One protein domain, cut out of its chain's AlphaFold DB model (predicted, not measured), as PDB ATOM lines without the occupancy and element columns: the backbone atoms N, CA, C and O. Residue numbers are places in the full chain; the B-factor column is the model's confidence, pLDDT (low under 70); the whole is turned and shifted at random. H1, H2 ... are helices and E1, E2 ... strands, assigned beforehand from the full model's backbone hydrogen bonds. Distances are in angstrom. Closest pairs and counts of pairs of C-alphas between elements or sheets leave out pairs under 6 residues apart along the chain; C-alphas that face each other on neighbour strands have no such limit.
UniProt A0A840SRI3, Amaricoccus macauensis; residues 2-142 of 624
ATOM      1  N   SER A   2     177.254 175.623 152.938       94.19
ATOM      2  CA  SER A   2     178.682 175.498 153.328       94.19
ATOM      3  C   SER A   2     178.963 174.285 154.229       94.19
ATOM      4  O   SER A   2     180.002 173.641 154.091       94.19
ATOM      5  N   ASP A   3     178.011 173.907 155.081       95.00
ATOM      6  CA  ASP A   3     178.097 172.700 155.906       95.00
ATOM      7  C   ASP A   3     178.077 171.392 155.101       95.00
ATOM      8  O   ASP A   3     178.781 170.458 155.488       95.00
ATOM      9  N   ALA A   4     177.405 171.352 153.944       97.44
ATOM     10  CA  ALA A   4     177.443 170.203 153.033       97.44
ATOM     11  C   ALA A   4     178.825 170.075 152.367       97.44
ATOM     12  O   ALA A   4     179.400 168.990 152.302       97.44
ATOM     13  N   ILE A   5     179.442 171.198 151.981       98.00
ATOM     14  CA  ILE A   5     180.833 171.217 151.495       98.00
ATOM     15  C   ILE A   5     181.792 170.746 152.600       98.00
ATOM     16  O   ILE A   5     182.622 169.864 152.382       98.00
ATOM     17  N   LYS A   6     181.651 171.273 153.824       97.06
ATOM     18  CA  LYS A   6     182.449 170.845 154.987       97.06
ATOM     19  C   LYS A   6     182.193 169.379 155.349       97.06
ATOM     20  O   LYS A   6     183.082 168.719 155.880       97.06
ATOM     21  N   PHE A   7     180.996 168.852 155.096       97.38
ATOM     22  CA  PHE A   7     180.695 167.429 155.227       97.38
ATOM     23  C   PHE A   7     181.504 166.606 154.217       97.38
ATOM     24  O   PHE A   7     182.194 165.682 154.643       97.38
ATOM     25  N   MET A   8     181.516 166.978 152.933       98.06
ATOM     26  CA  MET A   8     182.336 166.302 151.915       98.06
ATOM     27  C   MET A   8     183.832 166.316 152.275       98.06
ATOM     28  O   MET A   8     184.493 165.278 152.209       98.06
ATOM     29  N   ILE A   9     184.350 167.459 152.748       97.50
ATOM     30  CA  ILE A   9     185.741 167.597 153.223       97.50
ATOM     31  C   ILE A   9     186.023 166.625 154.380       97.50
ATOM     32  O   ILE A   9     186.987 165.864 154.338       97.50
ATOM     33  N   ARG A  10     185.168 166.614 155.411       97.56
ATOM     34  CA  ARG A  10     185.340 165.752 156.596       97.56
ATOM     35  C   ARG A  10     185.210 164.259 156.285       97.56
ATOM     36  O   ARG A  10     185.748 163.450 157.033       97.56
ATOM     37  N   ASN A  11     184.531 163.903 155.195       97.31
ATOM     38  CA  ASN A  11     184.296 162.520 154.777       97.31
ATOM     39  C   ASN A  11     185.179 162.081 153.598       97.31
ATOM     40  O   ASN A  11     184.879 161.085 152.947       97.31
ATOM     41  N   ASN A  12     186.291 162.783 153.349       96.88
ATOM     42  CA  ASN A  12     187.330 162.374 152.400       96.88
ATOM     43  C   ASN A  12     186.835 162.187 150.950       96.88
ATOM     44  O   ASN A  12     187.305 161.306 150.222       96.88
ATOM     45  N   TYR A  13     185.906 163.046 150.518       97.81
ATOM     46  CA  TYR A  13     185.369 163.014 149.154       97.81
ATOM     47  C   TYR A  13     186.440 163.224 148.078       97.81
ATOM     48  O   TYR A  13     186.281 162.742 146.961       97.81
ATOM     49  N   GLU A  14     187.548 163.885 148.418       95.94
ATOM     50  CA  GLU A  14     188.715 164.049 147.545       95.94
ATOM     51  C   GLU A  14     189.315 162.704 147.110       95.94
ATOM     52  O   GLU A  14     189.687 162.541 145.950       95.94
ATOM     53  N   ALA A  15     189.354 161.711 148.005       95.88
ATOM     54  CA  ALA A  15     189.833 160.375 147.666       95.88
ATOM     55  C   ALA A  15     188.748 159.529 146.993       95.88
ATOM     56  O   ALA A  15     189.020 158.771 146.061       95.88
ATOM     57  N   THR A  16     187.511 159.592 147.489       94.06
ATOM     58  CA  THR A  16     186.377 158.833 146.946       94.06
ATOM     59  C   THR A  16     185.079 159.566 147.285       94.06
ATOM     60  O   THR A  16     184.809 159.753 148.467       94.06
ATOM     61  N   PRO A  17     184.261 159.969 146.293       95.00
ATOM     62  CA  PRO A  17     184.298 159.570 144.877       95.00
ATOM     63  C   PRO A  17     185.327 160.316 144.003       95.00
ATOM     64  O   PRO A  17     185.397 160.074 142.794       95.00
ATOM     65  N   GLY A  18     186.126 161.203 144.593       96.06
ATOM     66  CA  GLY A  18     186.968 162.151 143.875       96.06
ATOM     67  C   GLY A  18     186.197 163.417 143.510       96.06
ATOM     68  O   GLY A  18     184.974 163.386 143.359       96.06
ATOM     69  N   ILE A  19     186.929 164.521 143.364       97.56
ATOM     70  CA  ILE A  19     186.394 165.834 142.988       97.56
ATOM     71  C   ILE A  19     187.130 166.294 141.732       97.56
ATOM     72  O   ILE A  19     188.353 166.444 141.750       97.56
ATOM     73  N   LYS A  20     186.398 166.488 140.634       97.44
ATOM     74  CA  LYS A  20     186.950 166.881 139.331       97.44
ATOM     75  C   LYS A  20     186.180 168.048 138.725       97.44
ATOM     76  O   LYS A  20     185.045 168.335 139.090       97.44
ATOM     77  N   HIS A  21     186.813 168.722 137.771       97.44
ATOM     78  CA  HIS A  21     186.163 169.774 136.999       97.44
ATOM     79  C   HIS A  21     184.956 169.194 136.250       97.44
ATOM     80  O   HIS A  21     185.066 168.132 135.637       97.44
ATOM     81  N   GLY A  22     183.826 169.899 136.296       97.75
ATOM     82  CA  GLY A  22     182.570 169.451 135.694       97.75
ATOM     83  C   GLY A  22     181.776 168.445 136.533       97.75
ATOM     84  O   GLY A  22     180.695 168.054 136.100       97.75
ATOM     85  N   ASP A  23     182.262 168.029 137.710       98.69
ATOM     86  CA  ASP A  23     181.453 167.245 138.651       98.69
ATOM     87  C   ASP A  23     180.295 168.095 139.197       98.69
ATOM     88  O   ASP A  23     180.460 169.275 139.516       98.69
ATOM     89  N   VAL A  24     179.129 167.471 139.364       98.81
ATOM     90  CA  VAL A  24     177.934 168.096 139.940       98.81
ATOM     91  C   VAL A  24     177.517 167.316 141.176       98.81
ATOM     92  O   VAL A  24     177.241 166.120 141.092       98.81
ATOM     93  N   PHE A  25     177.460 167.982 142.326       98.75
ATOM     94  CA  PHE A  25     176.992 167.412 143.587       98.75
ATOM     95  C   PHE A  25     175.613 167.963 143.954       98.75
ATOM     96  O   PHE A  25     175.317 169.124 143.674       98.75
ATOM     97  N   CYS A  26     174.783 167.148 144.604       98.50
ATOM     98  CA  CYS A  26     173.462 167.553 145.087       98.50
ATOM     99  C   CYS A  26     173.246 167.173 146.556       98.50
ATOM    100  O   CYS A  26     173.761 166.157 147.032       98.50
ATOM    101  N   ASN A  27     172.502 168.004 147.289       98.44
ATOM    102  CA  ASN A  27     172.172 167.780 148.692       98.44
ATOM    103  C   ASN A  27     170.859 168.458 149.098       98.44
ATOM    104  O   ASN A  27     170.750 169.663 148.937       98.44
ATOM    105  N   ASN A  28     169.988 167.747 149.809       97.06
ATOM    106  CA  ASN A  28     168.864 168.325 150.569       97.06
ATOM    107  C   ASN A  28     168.715 167.681 151.969       97.06
ATOM    108  O   ASN A  28     167.643 167.563 152.563       97.06
ATOM    109  N   ASN A  29     169.816 167.132 152.488       96.38
ATOM    110  CA  ASN A  29     169.830 166.462 153.777       96.38
ATOM    111  C   ASN A  29     170.082 167.476 154.904       96.38
ATOM    112  O   ASN A  29     171.211 167.941 155.093       96.38
ATOM    113  N   SER A  30     169.049 167.755 155.709       93.56
ATOM    114  CA  SER A  30     169.129 168.747 156.791       93.56
ATOM    115  C   SER A  30     170.185 168.438 157.847       93.56
ATOM    116  O   SER A  30     170.822 169.347 158.379       93.56
ATOM    117  N   MET A  31     170.452 167.154 158.102       93.31
ATOM    118  CA  MET A  31     171.449 166.733 159.091       93.31
ATOM    119  C   MET A  31     172.887 167.074 158.678       93.31
ATOM    120  O   MET A  31     173.783 167.004 159.517       93.31
ATOM    121  N   ILE A  32     173.123 167.448 157.415       93.31
ATOM    122  CA  ILE A  32     174.462 167.751 156.891       93.31
ATOM    123  C   ILE A  32     174.574 169.120 156.212       93.31
ATOM    124  O   ILE A  32     175.586 169.380 155.565       93.31
ATOM    125  N   GLY A  33     173.600 170.021 156.378       90.75
ATOM    126  CA  GLY A  33     173.796 171.429 155.999       90.75
ATOM    127  C   GLY A  33     172.624 172.154 155.348       90.75
ATOM    128  O   GLY A  33     172.863 173.164 154.675       90.75
ATOM    129  N   ASP A  34     171.409 171.632 155.493       94.06
ATOM    130  CA  ASP A  34     170.196 172.114 154.827       94.06
ATOM    131  C   ASP A  34     169.051 172.379 155.826       94.06
ATOM    132  O   ASP A  34     169.103 171.877 156.950       94.06
ATOM    133  N   VAL A  35     168.043 173.171 155.449       95.88
ATOM    134  CA  VAL A  35     166.863 173.498 156.271       95.88
ATOM    135  C   VAL A  35     165.882 172.346 156.333       95.88
ATOM    136  O   VAL A  35     165.502 171.907 157.423       95.88
ATOM    137  N   HIS A  36     165.504 171.844 155.171       95.62
ATOM    138  CA  HIS A  36     164.497 170.815 154.987       95.62
ATOM    139  C   HIS A  36     164.587 170.277 153.565       95.62
ATOM    140  O   HIS A  36     165.131 170.942 152.697       95.62
ATOM    141  N   THR A  37     164.017 169.102 153.314       95.19
ATOM    142  CA  THR A  37     164.205 168.377 152.049       95.19
ATOM    143  C   THR A  37     163.761 169.132 150.791       95.19
ATOM    144  O   THR A  37     164.184 168.758 149.699       95.19
ATOM    145  N   ALA A  38     162.941 170.178 150.914       96.75
ATOM    146  CA  ALA A  38     162.519 171.003 149.785       96.75
ATOM    147  C   ALA A  38     163.581 171.995 149.303       96.75
ATOM    148  O   ALA A  38     163.533 172.397 148.147       96.75
ATOM    149  N   ASP A  39     164.563 172.350 150.129       97.75
ATOM    150  CA  ASP A  39     165.640 173.253 149.727       97.75
ATOM    151  C   ASP A  39     166.784 172.442 149.097       97.75
ATOM    152  O   ASP A  39     167.691 171.937 149.757       97.75
ATOM    153  N   VAL A  40     166.755 172.278 147.773       98.25
ATOM    154  CA  VAL A  40     167.717 171.411 147.079       98.25
ATOM    155  C   VAL A  40     168.948 172.198 146.660       98.25
ATOM    156  O   VAL A  40     168.872 173.178 145.922       98.25
ATOM    157  N   HIS A  41     170.119 171.746 147.105       98.62
ATOM    158  CA  HIS A  41     171.402 172.317 146.717       98.62
ATOM    159  C   HIS A  41     171.958 171.650 145.457       98.62
ATOM    160  O   HIS A  41     172.046 170.426 145.400       98.62
ATOM    161  N   THR A  42     172.498 172.443 144.532       98.81
ATOM    162  CA  THR A  42     173.476 172.001 143.524       98.81
ATOM    163  C   THR A  42     174.817 172.649 143.837       98.81
ATOM    164  O   THR A  42     174.877 173.847 144.097       98.81
ATOM    165  N   ILE A  43     175.896 171.868 143.843       98.81
ATOM    166  CA  ILE A  43     177.240 172.298 144.243       98.81
ATOM    167  C   ILE A  43     178.236 171.811 143.186       98.81
ATOM    168  O   ILE A  43     178.307 170.611 142.923       98.81
ATOM    169  N   ILE A  44     179.033 172.710 142.607       98.81
ATOM    170  CA  ILE A  44     180.089 172.360 141.640       98.81
ATOM    171  C   ILE A  44     181.461 172.878 142.109       98.81
ATOM    172  O   ILE A  44     181.541 173.972 142.686       98.81
ATOM    173  N   PRO A  45     182.554 172.132 141.879       98.56
ATOM    174  CA  PRO A  45     183.899 172.590 142.195       98.56
ATOM    175  C   PRO A  45     184.390 173.619 141.169       98.56
ATOM    176  O   PRO A  45     184.119 173.524 139.971       98.56
ATOM    177  N   ILE A  46     185.179 174.585 141.633       98.56
ATOM    178  CA  ILE A  46     185.898 175.541 140.786       98.56
ATOM    179  C   ILE A  46     187.374 175.144 140.813       98.56
ATOM    180  O   ILE A  46     188.031 175.271 141.846       98.56
ATOM    181  N   ILE A  47     187.884 174.642 139.688       97.81
ATOM    182  CA  ILE A  47     189.260 174.143 139.552       97.81
ATOM    183  C   ILE A  47     190.014 174.994 138.528       97.81
ATOM    184  O   ILE A  47     189.547 175.151 137.399       97.81
ATOM    185  N   VAL A  48     191.178 175.515 138.923       96.38
ATOM    186  CA  VAL A  48     192.094 176.297 138.078       96.38
ATOM    187  C   VAL A  48     193.390 175.506 137.928       96.38
ATOM    188  O   VAL A  48     194.110 175.306 138.903       96.38
ATOM    189  N   GLY A  49     193.697 175.047 136.713       91.88
ATOM    190  CA  GLY A  49     194.811 174.119 136.499       91.88
ATOM    191  C   GLY A  49     194.538 172.781 137.189       91.88
ATOM    192  O   GLY A  49     193.594 172.085 136.823       91.88
ATOM    193  N   ASP A  50     195.354 172.436 138.181       91.44
ATOM    194  CA  ASP A  50     195.217 171.257 139.042       91.44
ATOM    195  C   ASP A  50     194.731 171.590 140.468       91.44
ATOM    196  O   ASP A  50     194.580 170.685 141.288       91.44
ATOM    197  N   GLU A  51     194.444 172.863 140.770       95.75
ATOM    198  CA  GLU A  51     194.055 173.308 142.111       95.75
ATOM    199  C   GLU A  51     192.539 173.540 142.234       95.75
ATOM    200  O   GLU A  51     191.941 174.293 141.463       95.75
ATOM    201  N   LEU A  52     191.913 172.946 143.260       96.88
ATOM    202  CA  LEU A  52     190.564 173.307 143.708       96.88
ATOM    203  C   LEU A  52     190.616 174.651 144.446       96.88
ATOM    204  O   LEU A  52     191.114 174.733 145.569       96.88
ATOM    205  N   VAL A  53     190.069 175.699 143.834       96.31
ATOM    206  CA  VAL A  53     190.145 177.070 144.368       96.31
ATOM    207  C   VAL A  53     188.884 177.497 145.113       96.31
ATOM    208  O   VAL A  53     188.927 178.440 145.896       96.31
ATOM    209  N   GLY A  54     187.761 176.811 144.901       97.06
ATOM    210  CA  GLY A  54     186.497 177.130 145.555       97.06
ATOM    211  C   GLY A  54     185.342 176.260 145.074       97.06
ATOM    212  O   GLY A  54     185.537 175.267 144.377       97.06
ATOM    213  N   TRP A  55     184.131 176.663 145.445       98.56
ATOM    214  CA  TRP A  55     182.885 175.992 145.086       98.56
ATOM    215  C   TRP A  55     181.856 177.037 144.667       98.56
ATOM    216  O   TRP A  55     181.777 178.098 145.287       98.56
ATOM    217  N   ALA A  56     181.055 176.725 143.653       98.56
ATOM    218  CA  ALA A  56     179.814 177.441 143.378       98.56
ATOM    219  C   ALA A  56     178.648 176.568 143.848       98.56
ATOM    220  O   ALA A  56     178.658 175.356 143.628       98.56
ATOM    221  N   ALA A  57     177.675 177.174 144.522       98.25
ATOM    222  CA  ALA A  57     176.523 176.462 145.046       98.25
ATOM    223  C   ALA A  57     175.249 177.289 144.855       98.25
ATOM    224  O   ALA A  57     175.248 178.491 145.121       98.25
ATOM    225  N   GLY A  58     174.187 176.635 144.397       98.38
ATOM    226  CA  GLY A  58     172.865 177.211 144.190       98.38
ATOM    227  C   GLY A  58     171.814 176.399 144.933       98.38
ATOM    228  O   GLY A  58     171.954 175.186 145.074       98.38
ATOM    229  N   VAL A  59     170.770 177.074 145.398       98.50
ATOM    230  CA  VAL A  59     169.624 176.471 146.083       98.50
ATOM    231  C   VAL A  59     168.344 176.979 145.440       98.50
ATOM    232  O   VAL A  59     168.271 178.150 145.069       98.50
ATOM    233  N   THR A  60     167.352 176.110 145.305       98.38
ATOM    234  CA  THR A  60     165.966 176.521 145.072       98.38
ATOM    235  C   THR A  60     165.058 175.692 145.964       98.38
ATOM    236  O   THR A  60     165.425 174.595 146.393       98.38
ATOM    237  N   HIS A  61     163.893 176.253 146.251       97.94
ATOM    238  CA  HIS A  61     162.855 175.591 147.014       97.94
ATOM    239  C   HIS A  61     161.926 174.837 146.061       97.94
ATOM    240  O   HIS A  61     161.257 175.451 145.232       97.94
ATOM    241  N   GLU A  62     161.892 173.518 146.179       96.75
ATOM    242  CA  GLU A  62     161.096 172.629 145.339       96.75
ATOM    243  C   GLU A  62     159.626 172.630 145.768       96.75
ATOM    244  O   GLU A  62     159.305 172.572 146.955       96.75
ATOM    245  N   ILE A  63     158.710 172.624 144.796       94.75
ATOM    246  CA  ILE A  63     157.257 172.635 145.049       94.75
ATOM    247  C   ILE A  63     156.789 171.373 145.790       94.75
ATOM    248  O   ILE A  63     155.859 171.436 146.598       94.75
ATOM    249  N   ASP A  64     157.404 170.233 145.478       95.19
ATOM    250  CA  ASP A  64     157.102 168.922 146.038       95.19
ATOM    251  C   ASP A  64     158.356 168.058 146.058       95.19
ATOM    252  O   ASP A  64     159.135 168.032 145.107       95.19
ATOM    253  N   VAL A  65     158.510 167.318 147.151       94.81
ATOM    254  CA  VAL A  65     159.657 166.436 147.385       94.81
ATOM    255  C   VAL A  65     159.266 164.964 147.400       94.81
ATOM    256  O   VAL A  65     160.063 164.132 147.811       94.81
ATOM    257  N   GLY A  66     158.037 164.602 147.021       94.81
ATOM    258  CA  GLY A  66     157.560 163.221 147.152       94.81
ATOM    259  C   GLY A  66     157.369 162.758 148.598       94.81
ATOM    260  O   GLY A  66     157.468 161.564 148.883       94.81
ATOM    261  N   GLY A  67     157.130 163.694 149.523       93.56
ATOM    262  CA  GLY A  67     156.781 163.392 150.912       93.56
ATOM    263  C   GLY A  67     155.433 162.677 151.038       93.56
ATOM    264  O   GLY A  67     154.739 162.446 150.045       93.56
ATOM    265  N   ILE A  68     155.047 162.317 152.266       91.38
ATOM    266  CA  ILE A  68     153.788 161.592 152.520       91.38
ATOM    267  C   ILE A  68     152.557 162.339 151.977       91.38
ATOM    268  O   ILE A  68     151.708 161.728 151.331       91.38
ATOM    269  N   GLU A  69     152.522 163.658 152.161       89.62
ATOM    270  CA  GLU A  69     151.501 164.554 151.619       89.62
ATOM    271  C   GLU A  69     152.021 165.267 150.353       89.62
ATOM    272  O   GLU A  69     153.233 165.330 150.129       89.62
ATOM    273  N   PRO A  70     151.140 165.773 149.473       92.06
ATOM    274  CA  PRO A  70     151.553 166.522 148.289       92.06
ATOM    275  C   PRO A  70     151.977 167.963 148.619       92.06
ATOM    276  O   PRO A  70     151.140 168.792 148.962       92.06
ATOM    277  N   GLY A  71     153.265 168.274 148.480       92.44
ATOM    278  CA  GLY A  71     153.818 169.594 148.791       92.44
ATOM    279  C   GLY A  71     155.275 169.541 149.254       92.44
ATOM    280  O   GLY A  71     155.885 168.475 149.368       92.44
ATOM    281  N   SER A  72     155.840 170.712 149.526       93.25
ATOM    282  CA  SER A  72     157.244 170.893 149.927       93.25
ATOM    283  C   SER A  72     157.478 170.600 151.414       93.25
ATOM    284  O   SER A  72     158.474 170.009 151.823       93.25
ATOM    285  N   MET A  73     156.520 170.994 152.243       91.00
ATOM    286  CA  MET A  73     156.610 171.126 153.688       91.00
ATOM    287  C   MET A  73     155.526 170.277 154.354       91.00
ATOM    288  O   MET A  73     154.619 170.771 155.031       91.00
ATOM    289  N   CYS A  74     155.621 168.967 154.136       87.12
ATOM    290  CA  CYS A  74     154.699 167.979 154.687       87.12
ATOM    291  C   CYS A  74     154.726 167.970 156.224       87.12
ATOM    292  O   CYS A  74     155.763 168.219 156.853       87.12
ATOM    293  N   TYR A  75     153.610 167.602 156.850       86.25
ATOM    294  CA  TYR A  75     153.561 167.323 158.283       86.25
ATOM    295  C   TYR A  75     152.601 166.169 158.589       86.25
ATOM    296  O   TYR A  75     151.862 165.705 157.728       86.25
ATOM    297  N   GLY A  76     152.639 165.687 159.831       80.81
ATOM    298  CA  GLY A  76     151.787 164.598 160.310       80.81
ATOM    299  C   GLY A  76     152.482 163.237 160.332       80.81
ATOM    300  O   GLY A  76     152.126 162.394 161.160       80.81
ATOM    301  N   HIS A  77     153.528 163.021 159.532       88.81
ATOM    302  CA  HIS A  77     154.420 161.871 159.683       88.81
ATOM    303  C   HIS A  77     155.387 162.043 160.862       88.81
ATOM    304  O   HIS A  77     155.619 163.137 161.376       88.81
ATOM    305  N   ALA A  78     155.910 160.917 161.345       88.38
ATOM    306  CA  ALA A  78     156.651 160.864 162.602       88.38
ATOM    307  C   ALA A  78     158.160 161.079 162.450       88.38
ATOM    308  O   ALA A  78     158.811 161.542 163.385       88.38
ATOM    309  N   ASP A  79     158.733 160.674 161.325       92.69
ATOM    310  CA  ASP A  79     160.173 160.548 161.156       92.69
ATOM    311  C   ASP A  79     160.571 160.692 159.685       92.69
ATOM    312  O   ASP A  79     159.732 160.815 158.796       92.69
ATOM    313  N   ARG A  80     161.873 160.666 159.425       94.25
ATOM    314  CA  ARG A  80     162.468 160.934 158.115       94.25
ATOM    315  C   ARG A  80     161.918 160.095 156.958       94.25
ATOM    316  O   ARG A  80     162.055 160.479 155.804       94.25
ATOM    317  N   TYR A  81     161.319 158.937 157.230       93.88
ATOM    318  CA  TYR A  81     160.846 158.037 156.176       93.88
ATOM    319  C   TYR A  81     159.617 158.574 155.424       93.88
ATOM    320  O   TYR A  81     159.262 158.014 154.391       93.88
ATOM    321  N   GLY A  82     158.988 159.644 155.920       93.25
ATOM    322  CA  GLY A  82     157.951 160.396 155.206       93.25
ATOM    323  C   GLY A  82     158.420 161.728 154.607       93.25
ATOM    324  O   GLY A  82     157.590 162.431 154.035       93.25
ATOM    325  N   ASP A  83     159.710 162.083 154.721       94.44
ATOM    326  CA  ASP A  83     160.240 163.398 154.305       94.44
ATOM    327  C   ASP A  83     160.384 163.573 152.785       94.44
ATOM    328  O   ASP A  83     160.682 164.672 152.313       94.44
ATOM    329  N   GLY A  84     160.184 162.496 152.026       94.75
ATOM    330  CA  GLY A  84     160.321 162.478 150.575       94.75
ATOM    331  C   GLY A  84     161.729 162.133 150.088       94.75
ATOM    332  O   GLY A  84     162.509 161.461 150.771       94.75
ATOM    333  N   LEU A  85     162.026 162.549 148.859       95.56
ATOM    334  CA  LEU A  85     163.274 162.318 148.152       95.56
ATOM    335  C   LEU A  85     164.432 162.976 148.899       95.56
ATOM    336  O   LEU A  85     164.495 164.192 149.061       95.56
ATOM    337  N   LEU A  86     165.380 162.147 149.316       94.81
ATOM    338  CA  LEU A  86     166.548 162.573 150.064       94.81
ATOM    339  C   LEU A  86     167.824 162.332 149.258       94.81
ATOM    340  O   LEU A  86     168.086 161.212 148.826       94.81
ATOM    341  N   VAL A  87     168.650 163.370 149.153       96.31
ATOM    342  CA  VAL A  87     169.956 163.375 148.496       96.31
ATOM    343  C   VAL A  87     171.012 163.858 149.490       96.31
ATOM    344  O   VAL A  87     170.903 164.944 150.064       96.31
ATOM    345  N   SER A  88     172.043 163.045 149.729       95.88
ATOM    346  CA  SER A  88     173.027 163.294 150.798       95.88
ATOM    347  C   SER A  88     174.424 163.584 150.258       95.88
ATOM    348  O   SER A  88     175.307 162.733 150.334       95.88
ATOM    349  N   SER A  89     174.628 164.798 149.733       97.31
ATOM    350  CA  SER A  89     175.894 165.209 149.103       97.31
ATOM    351  C   SER A  89     176.373 164.168 148.078       97.31
ATOM    352  O   SER A  89     177.501 163.686 148.136       97.31
ATOM    353  N   GLU A  90     175.483 163.750 147.179       97.38
ATOM    354  CA  GLU A  90     175.757 162.746 146.145       97.38
ATOM    355  C   GLU A  90     176.396 163.419 144.925       97.38
ATOM    356  O   GLU A  90     175.993 164.525 144.567       97.38
ATOM    357  N   ARG A  91     177.350 162.759 144.248       98.38
ATOM    358  CA  ARG A  91     177.740 163.174 142.890       98.38
ATOM    359  C   ARG A  91     176.642 162.729 141.929       98.38
ATOM    360  O   ARG A  91     176.408 161.533 141.775       98.38
ATOM    361  N   VAL A  92     175.960 163.692 141.322       98.56
ATOM    362  CA  VAL A  92     174.768 163.505 140.482       98.56
ATOM    363  C   VAL A  92     174.997 163.875 139.019       98.56
ATOM    364  O   VAL A  92     174.085 163.749 138.202       98.56
ATOM    365  N   GLY A  93     176.202 164.323 138.678       98.50
ATOM    366  CA  GLY A  93     176.592 164.669 137.321       98.50
ATOM    367  C   GLY A  93     178.103 164.771 137.154       98.50
ATOM    368  O   GLY A  93     178.843 164.864 138.135       98.50
ATOM    369  N   GLU A  94     178.535 164.741 135.900       98.25
ATOM    370  CA  GLU A  94     179.923 164.875 135.446       98.25
ATOM    371  C   GLU A  94     179.934 165.587 134.088       98.25
ATOM    372  O   GLU A  94     178.946 165.547 133.356       98.25
ATOM    373  N   ASN A  95     181.065 166.195 133.721       97.56
ATOM    374  CA  ASN A  95     181.211 166.970 132.481       97.56
ATOM    375  C   ASN A  95     180.117 168.034 132.306       97.56
ATOM    376  O   ASN A  95     179.611 168.219 131.203       97.56
ATOM    377  N   ASP A  96     179.763 168.721 133.397       98.06
ATOM    378  CA  ASP A  96     178.759 169.789 133.406       98.06
ATOM    379  C   ASP A  96     177.330 169.338 133.057       98.06
ATOM    380  O   ASP A  96     176.467 170.171 132.777       98.06
ATOM    381  N   GLU A  97     177.049 168.035 133.148       98.12
ATOM    382  CA  GLU A  97     175.730 167.460 132.903       98.12
ATOM    383  C   GLU A  97     175.289 166.530 134.039       98.12
ATOM    384  O   GLU A  97     176.064 165.737 134.577       98.12
ATOM    385  N   PHE A  98     174.001 166.588 134.386       98.62
ATOM    386  CA  PHE A  98     173.394 165.619 135.294       98.62
ATOM    387  C   PHE A  98     173.365 164.224 134.671       98.62
ATOM    388  O   PHE A  98     173.073 164.051 133.486       98.62
ATOM    389  N   TYR A  99     173.545 163.194 135.494       98.69
ATOM    390  CA  TYR A  99     173.328 161.833 135.044       98.69
ATOM    391  C   TYR A  99     171.856 161.604 134.681       98.69
ATOM    392  O   TYR A  99     170.942 161.913 135.449       98.69
ATOM    393  N   ALA A 100     171.616 160.946 133.546       98.06
ATOM    394  CA  ALA A 100     170.261 160.619 133.103       98.06
ATOM    395  C   ALA A 100     169.475 159.793 134.141       98.06
ATOM    396  O   ALA A 100     168.288 160.037 134.349       98.06
ATOM    397  N   HIS A 101     170.139 158.855 134.829       98.06
ATOM    398  CA  HIS A 101     169.510 158.030 135.865       98.06
ATOM    399  C   HIS A 101     169.154 158.830 137.127       98.06
ATOM    400  O   HIS A 101     168.152 158.527 137.768       98.06
ATOM    401  N   TYR A 102     169.931 159.866 137.466       98.12
ATOM    402  CA  TYR A 102     169.610 160.765 138.573       98.12
ATOM    403  C   TYR A 102     168.341 161.560 138.264       98.12
ATOM    404  O   TYR A 102     167.398 161.545 139.053       98.12
ATOM    405  N   LEU A 103     168.273 162.174 137.078       98.00
ATOM    406  CA  LEU A 103     167.078 162.903 136.656       98.00
ATOM    407  C   LEU A 103     165.854 161.984 136.564       98.00
ATOM    408  O   LEU A 103     164.759 162.403 136.918       98.00
ATOM    409  N   GLN A 104     166.023 160.735 136.118       98.06
ATOM    410  CA  GLN A 104     164.932 159.758 136.101       98.06
ATOM    411  C   GLN A 104     164.431 159.436 137.515       98.06
ATOM    412  O   GLN A 104     163.227 159.488 137.745       98.06
ATOM    413  N   ARG A 105     165.342 159.192 138.471       97.44
ATOM    414  CA  ARG A 105     164.994 158.980 139.888       97.44
ATOM    415  C   ARG A 105     164.217 160.164 140.461       97.44
ATOM    416  O   ARG A 105     163.270 159.951 141.205       97.44
ATOM    417  N   CYS A 106     164.610 161.391 140.121       97.06
ATOM    418  CA  CYS A 106     163.911 162.582 140.593       97.06
ATOM    419  C   CYS A 106     162.498 162.676 140.011       97.06
ATOM    420  O   CYS A 106     161.558 162.849 140.773       97.06
ATOM    421  N   ARG A 107     162.326 162.468 138.694       96.19
ATOM    422  CA  ARG A 107     160.999 162.463 138.041       96.19
ATOM    423  C   ARG A 107     160.045 161.441 138.652       96.19
ATOM    424  O   ARG A 107     158.895 161.752 138.909       96.19
ATOM    425  N   GLU A 108     160.537 160.233 138.912       95.44
ATOM    426  CA  GLU A 108     159.742 159.164 139.529       95.44
ATOM    427  C   GLU A 108     159.491 159.391 141.028       95.44
ATOM    428  O   GLU A 108     158.586 158.785 141.601       95.44
ATOM    429  N   GLY A 109     160.314 160.224 141.667       95.19
ATOM    430  CA  GLY A 109     160.301 160.459 143.104       95.19
ATOM    431  C   GLY A 109     159.410 161.610 143.558       95.19
ATOM    432  O   GLY A 109     159.205 161.730 144.759       95.19
ATOM    433  N   VAL A 110     158.891 162.441 142.649       95.69
ATOM    434  CA  VAL A 110     158.106 163.643 142.985       95.69
ATOM    435  C   VAL A 110     156.835 163.747 142.145       95.69
ATOM    436  O   VAL A 110     156.714 163.145 141.081       95.69
ATOM    437  N   ARG A 111     155.868 164.538 142.613       94.62
ATOM    438  CA  ARG A 111     154.582 164.760 141.926       94.62
ATOM    439  C   ARG A 111     154.679 165.834 140.843       94.62
ATOM    440  O   ARG A 111     153.965 165.776 139.849       94.62
ATOM    441  N   ALA A 112     155.551 166.820 141.047       93.06
ATOM    442  CA  ALA A 112     155.704 168.011 140.215       93.06
ATOM    443  C   ALA A 112     156.949 167.909 139.304       93.06
ATOM    444  O   ALA A 112     157.799 168.797 139.290       93.06
ATOM    445  N   GLU A 113     157.074 166.810 138.544       94.69
ATOM    446  CA  GLU A 113     158.323 166.416 137.858       94.69
ATOM    447  C   GLU A 113     158.926 167.486 136.933       94.69
ATOM    448  O   GLU A 113     160.149 167.624 136.843       94.69
ATOM    449  N   MET A 114     158.078 168.248 136.236       93.62
ATOM    450  CA  MET A 114     158.519 169.280 135.302       93.62
ATOM    451  C   MET A 114     159.264 170.389 136.046       93.62
ATOM    452  O   MET A 114     160.324 170.817 135.590       93.62
ATOM    453  N   TYR A 115     158.715 170.818 137.184       94.81
ATOM    454  CA  TYR A 115     159.255 171.902 137.997       94.81
ATOM    455  C   TYR A 115     160.595 171.498 138.602       94.81
ATOM    456  O   TYR A 115     161.574 172.198 138.367       94.81
ATOM    457  N   TRP A 116     160.691 170.298 139.189       96.25
ATOM    458  CA  TRP A 116     161.962 169.776 139.706       96.25
ATOM    459  C   TRP A 116     163.074 169.793 138.655       96.25
ATOM    460  O   TRP A 116     164.193 170.246 138.887       96.25
ATOM    461  N   VAL A 117     162.785 169.300 137.447       97.00
ATOM    462  CA  VAL A 117     163.791 169.242 136.375       97.00
ATOM    463  C   VAL A 117     164.195 170.637 135.893       97.00
ATOM    464  O   VAL A 117     165.340 170.824 135.471       97.00
ATOM    465  N   LEU A 118     163.276 171.604 135.894       98.00
ATOM    466  CA  LEU A 118     163.596 172.992 135.564       98.00
ATOM    467  C   LEU A 118     164.438 173.639 136.666       98.00
ATOM    468  O   LEU A 118     165.427 174.294 136.344       98.00
ATOM    469  N   ASP A 119     164.135 173.371 137.930       98.31
ATOM    470  CA  ASP A 119     164.869 173.896 139.079       98.31
ATOM    471  C   ASP A 119     166.295 173.330 139.174       98.31
ATOM    472  O   ASP A 119     167.244 174.089 139.378       98.31
ATOM    473  N   GLU A 120     166.501 172.045 138.864       98.31
ATOM    474  CA  GLU A 120     167.846 171.467 138.689       98.31
ATOM    475  C   GLU A 120     168.673 172.231 137.646       98.31
ATOM    476  O   GLU A 120     169.849 172.544 137.856       98.31
ATOM    477  N   LYS A 121     168.056 172.560 136.504       98.12
ATOM    478  CA  LYS A 121     168.724 173.317 135.436       98.12
ATOM    479  C   LYS A 121     169.015 174.747 135.868       98.12
ATOM    480  O   LYS A 121     170.105 175.236 135.576       98.12
ATOM    481  N   THR A 122     168.085 175.395 136.568       98.69
ATOM    482  CA  THR A 122     168.265 176.737 137.136       98.69
ATOM    483  C   THR A 122     169.490 176.771 138.045       98.69
ATOM    484  O   THR A 122     170.377 177.612 137.862       98.69
ATOM    485  N   ARG A 123     169.597 175.814 138.975       98.75
ATOM    486  CA  ARG A 123     170.726 175.741 139.909       98.75
ATOM    487  C   ARG A 123     172.050 175.464 139.205       98.75
ATOM    488  O   ARG A 123     173.033 176.157 139.479       98.75
ATOM    489  N   LEU A 124     172.094 174.490 138.291       98.75
ATOM    490  CA  LEU A 124     173.325 174.150 137.573       98.75
ATOM    491  C   LEU A 124     173.806 175.308 136.687       98.75
ATOM    492  O   LEU A 124     174.987 175.655 136.740       98.75
ATOM    493  N   ALA A 125     172.900 175.954 135.948       98.75
ATOM    494  CA  ALA A 125     173.232 177.108 135.115       98.75
ATOM    495  C   ALA A 125     173.802 178.263 135.955       98.75
ATOM    496  O   ALA A 125     174.862 178.798 135.629       98.75
ATOM    497  N   GLY A 126     173.165 178.596 137.085       98.75
ATOM    498  CA  GLY A 126     173.669 179.619 138.006       98.75
ATOM    499  C   GLY A 126     175.060 179.285 138.555       98.75
ATOM    500  O   GLY A 126     175.955 180.133 138.556       98.75
ATOM    501  N   CYS A 127     175.287 178.029 138.948       98.81
ATOM    502  CA  CYS A 127     176.595 177.574 139.417       98.81
ATOM    503  C   CYS A 127     177.678 177.703 138.334       98.81
ATOM    504  O   CYS A 127     178.782 178.174 138.617       98.81
ATOM    505  N   GLN A 128     177.368 177.324 137.092       98.75
ATOM    506  CA  GLN A 128     178.288 177.432 135.956       98.75
ATOM    507  C   GLN A 128     178.633 178.891 135.645       98.75
ATOM    508  O   GLN A 128     179.810 179.204 135.474       98.75
ATOM    509  N   MET A 129     177.648 179.794 135.678       98.81
ATOM    510  CA  MET A 129     177.870 181.235 135.504       98.81
ATOM    511  C   MET A 129     178.816 181.802 136.572       98.81
ATOM    512  O   MET A 129     179.735 182.558 136.245       98.81
ATOM    513  N   VAL A 130     178.636 181.416 137.842       98.62
ATOM    514  CA  VAL A 130     179.534 181.820 138.940       98.62
ATOM    515  C   VAL A 130     180.941 181.268 138.721       98.62
ATOM    516  O   VAL A 130     181.909 182.026 138.802       98.62
ATOM    517  N   ARG A 131     181.072 179.973 138.397       98.50
ATOM    518  CA  ARG A 131     182.363 179.343 138.086       98.50
ATOM    519  C   ARG A 131     183.078 180.093 136.965       98.50
ATOM    520  O   ARG A 131     184.229 180.469 137.140       98.50
ATOM    521  N   GLU A 132     182.409 180.356 135.846       98.38
ATOM    522  CA  GLU A 132     182.987 181.085 134.712       98.38
ATOM    523  C   GLU A 132     183.432 182.500 135.088       98.38
ATOM    524  O   GLU A 132     184.513 182.932 134.688       98.38
ATOM    525  N   GLN A 133     182.635 183.218 135.881       98.38
ATOM    526  CA  GLN A 133     183.012 184.548 136.349       98.38
ATOM    527  C   GLN A 133     184.246 184.505 137.259       98.38
ATOM    528  O   GLN A 133     185.125 185.362 137.135       98.38
ATOM    529  N   VAL A 134     184.350 183.506 138.139       98.19
ATOM    530  CA  VAL A 134     185.548 183.292 138.964       98.19
ATOM    531  C   VAL A 134     186.760 182.980 138.087       98.19
ATOM    532  O   VAL A 134     187.806 183.596 138.277       98.19
ATOM    533  N   MET A 135     186.621 182.103 137.089       97.81
ATOM    534  CA  MET A 135     187.709 181.770 136.158       97.81
ATOM    535  C   MET A 135     188.207 183.008 135.399       97.81
ATOM    536  O   MET A 135     189.412 183.250 135.376       97.81
ATOM    537  N   ARG A 136     187.296 183.837 134.860       98.31
ATOM    538  CA  ARG A 136     187.645 185.117 134.207       98.31
ATOM    539  C   ARG A 136     188.384 186.059 135.153       98.31
ATOM    540  O   ARG A 136     189.377 186.668 134.774       98.31
ATOM    541  N   THR A 137     187.918 186.150 136.397       98.38
ATOM    542  CA  THR A 137     188.552 186.999 137.413       98.38
ATOM    543  C   THR A 137     189.975 186.522 137.703       98.38
ATOM    544  O   THR A 137     190.893 187.331 137.737       98.38
ATOM    545  N   VAL A 138     190.184 185.211 137.866       98.19
ATOM    546  CA  VAL A 138     191.513 184.622 138.099       98.19
ATOM    547  C   VAL A 138     192.450 184.836 136.908       98.19
ATOM    548  O   VAL A 138     193.627 185.119 137.123       98.19
ATOM    549  N   GLU A 139     191.949 184.735 135.676       97.81
ATOM    550  CA  GLU A 139     192.721 185.038 134.464       97.81
ATOM    551  C   GLU A 139     193.191 186.503 134.433       97.81
ATOM    552  O   GLU A 139     194.335 186.773 134.072       97.81
ATOM    553  N   GLU A 140     192.343 187.438 134.869       98.38
ATOM    554  CA  GLU A 140     192.649 188.873 134.879       98.38
ATOM    555  C   GLU A 140     193.618 189.281 136.001       98.38
ATOM    556  O   GLU A 140     194.565 190.032 135.759       98.38
ATOM    557  N   VAL A 141     193.399 188.805 137.235       98.25
ATOM    558  CA  VAL A 141     194.117 189.304 138.432       98.25
ATOM    559  C   VAL A 141     195.189 188.351 138.970       98.25
ATOM    560  O   VAL A 141     195.985 188.732 139.835       98.25
ATOM    561  N   GLY A 142     195.218 187.114 138.475       97.94
ATOM    562  CA  GLY A 142     196.095 186.044 138.943       97.94
ATOM    563  C   GLY A 142     195.547 185.269 140.148       97.94
ATOM    564  O   GLY A 142     194.867 185.803 141.029       97.94
TER     565      GLY A 142
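This is residues 2 to 142 of the 624 residues of a protein of Amaricoccus macauensis (UniProt A0A840SRI3). A long, strongly twisted sheet of four strands has the long helix H3 running over one of its faces, slantwise across E3 and E2, and the short helix H1 over the opposite face. The short helix H2 folds back from the first residues of H3 as a helical hairpin and packs on E4 at the sheet's edge, while a long loop, residues 62 to 89, reaches out to Gly 76 at one end of the long axis. The printed part has 141 residues with three named helices and four named strands, in the order H1 E1 E2 E3 E4 H2 H3; the sheet's order is E3 E2 E1 E4, all antiparallel. The class is mixed, helices and strands; the whole is compact, with a radius of gyration of the C-alphas of 15.7 A, and elongated, spanning 53 by 30 by 24 A.

H1, residues 2 to 10, is on the sheet at a height of 10.1 A. It lies over E1, residues 24 to 27, and only just over E2, residues 39 to 48, on which 3 of its C-alphas fall; its closest C-alpha pair with E1 is Ala 4 and Asn 27, 7.2 A. E1 and E2 form a hairpin, with N 25 and O 43 2.8 A apart. E2 and E3, residues 51 to 61, form another, with N 42 and O 58 at 2.8 A. E1, E2 and E3 are a meander, each strand the antiparallel neighbour of the one before. E4, residues 90 to 94, is antiparallel to E1, with N 92 and O 24 at 2.8 A; this completes a Greek key, the fourth strand beside the first. H2, residues 100 to 109, is on the sheet, its closest C-alphas with E4 being Tyr 102 and Val 92, 6.1 A. H3, residues 113 to 141, touches H2 with residues 113 to 117 alone, closest at the C-alphas of Arg 107 and Glu 113, 4.8 A; they run opposite ways at a steep tilt of 43 degrees. H3 is on the sheet at a height of 7.7 A, over E3 and E2, on the opposite face from H1; its closest C-alphas with E3 are Arg 123 and Gly 58, 5.0 A. H1 and H3 are apart. In H1, H2 and H3 every O i to N i+4 pair is within hydrogen-bond range.

H1 begins at C-alpha 2, (178.682, 175.498, 153.328). E2 is 29.1 A long and E3 31.7 A, from C-alpha 51 at (194.055, 173.308, 142.111). H3 is 42.5 A long and ends at C-alpha 141, (194.117, 189.304, 138.432).

The C-alphas of Gly 76 and Glu 140, the two farthest apart, are 53.9 A apart. The links H1 to E1, E1 to E2 and E3 to E4 are long. The printed part has no cut; its mean pLDDT is 96.3, and no printed residue is under 70.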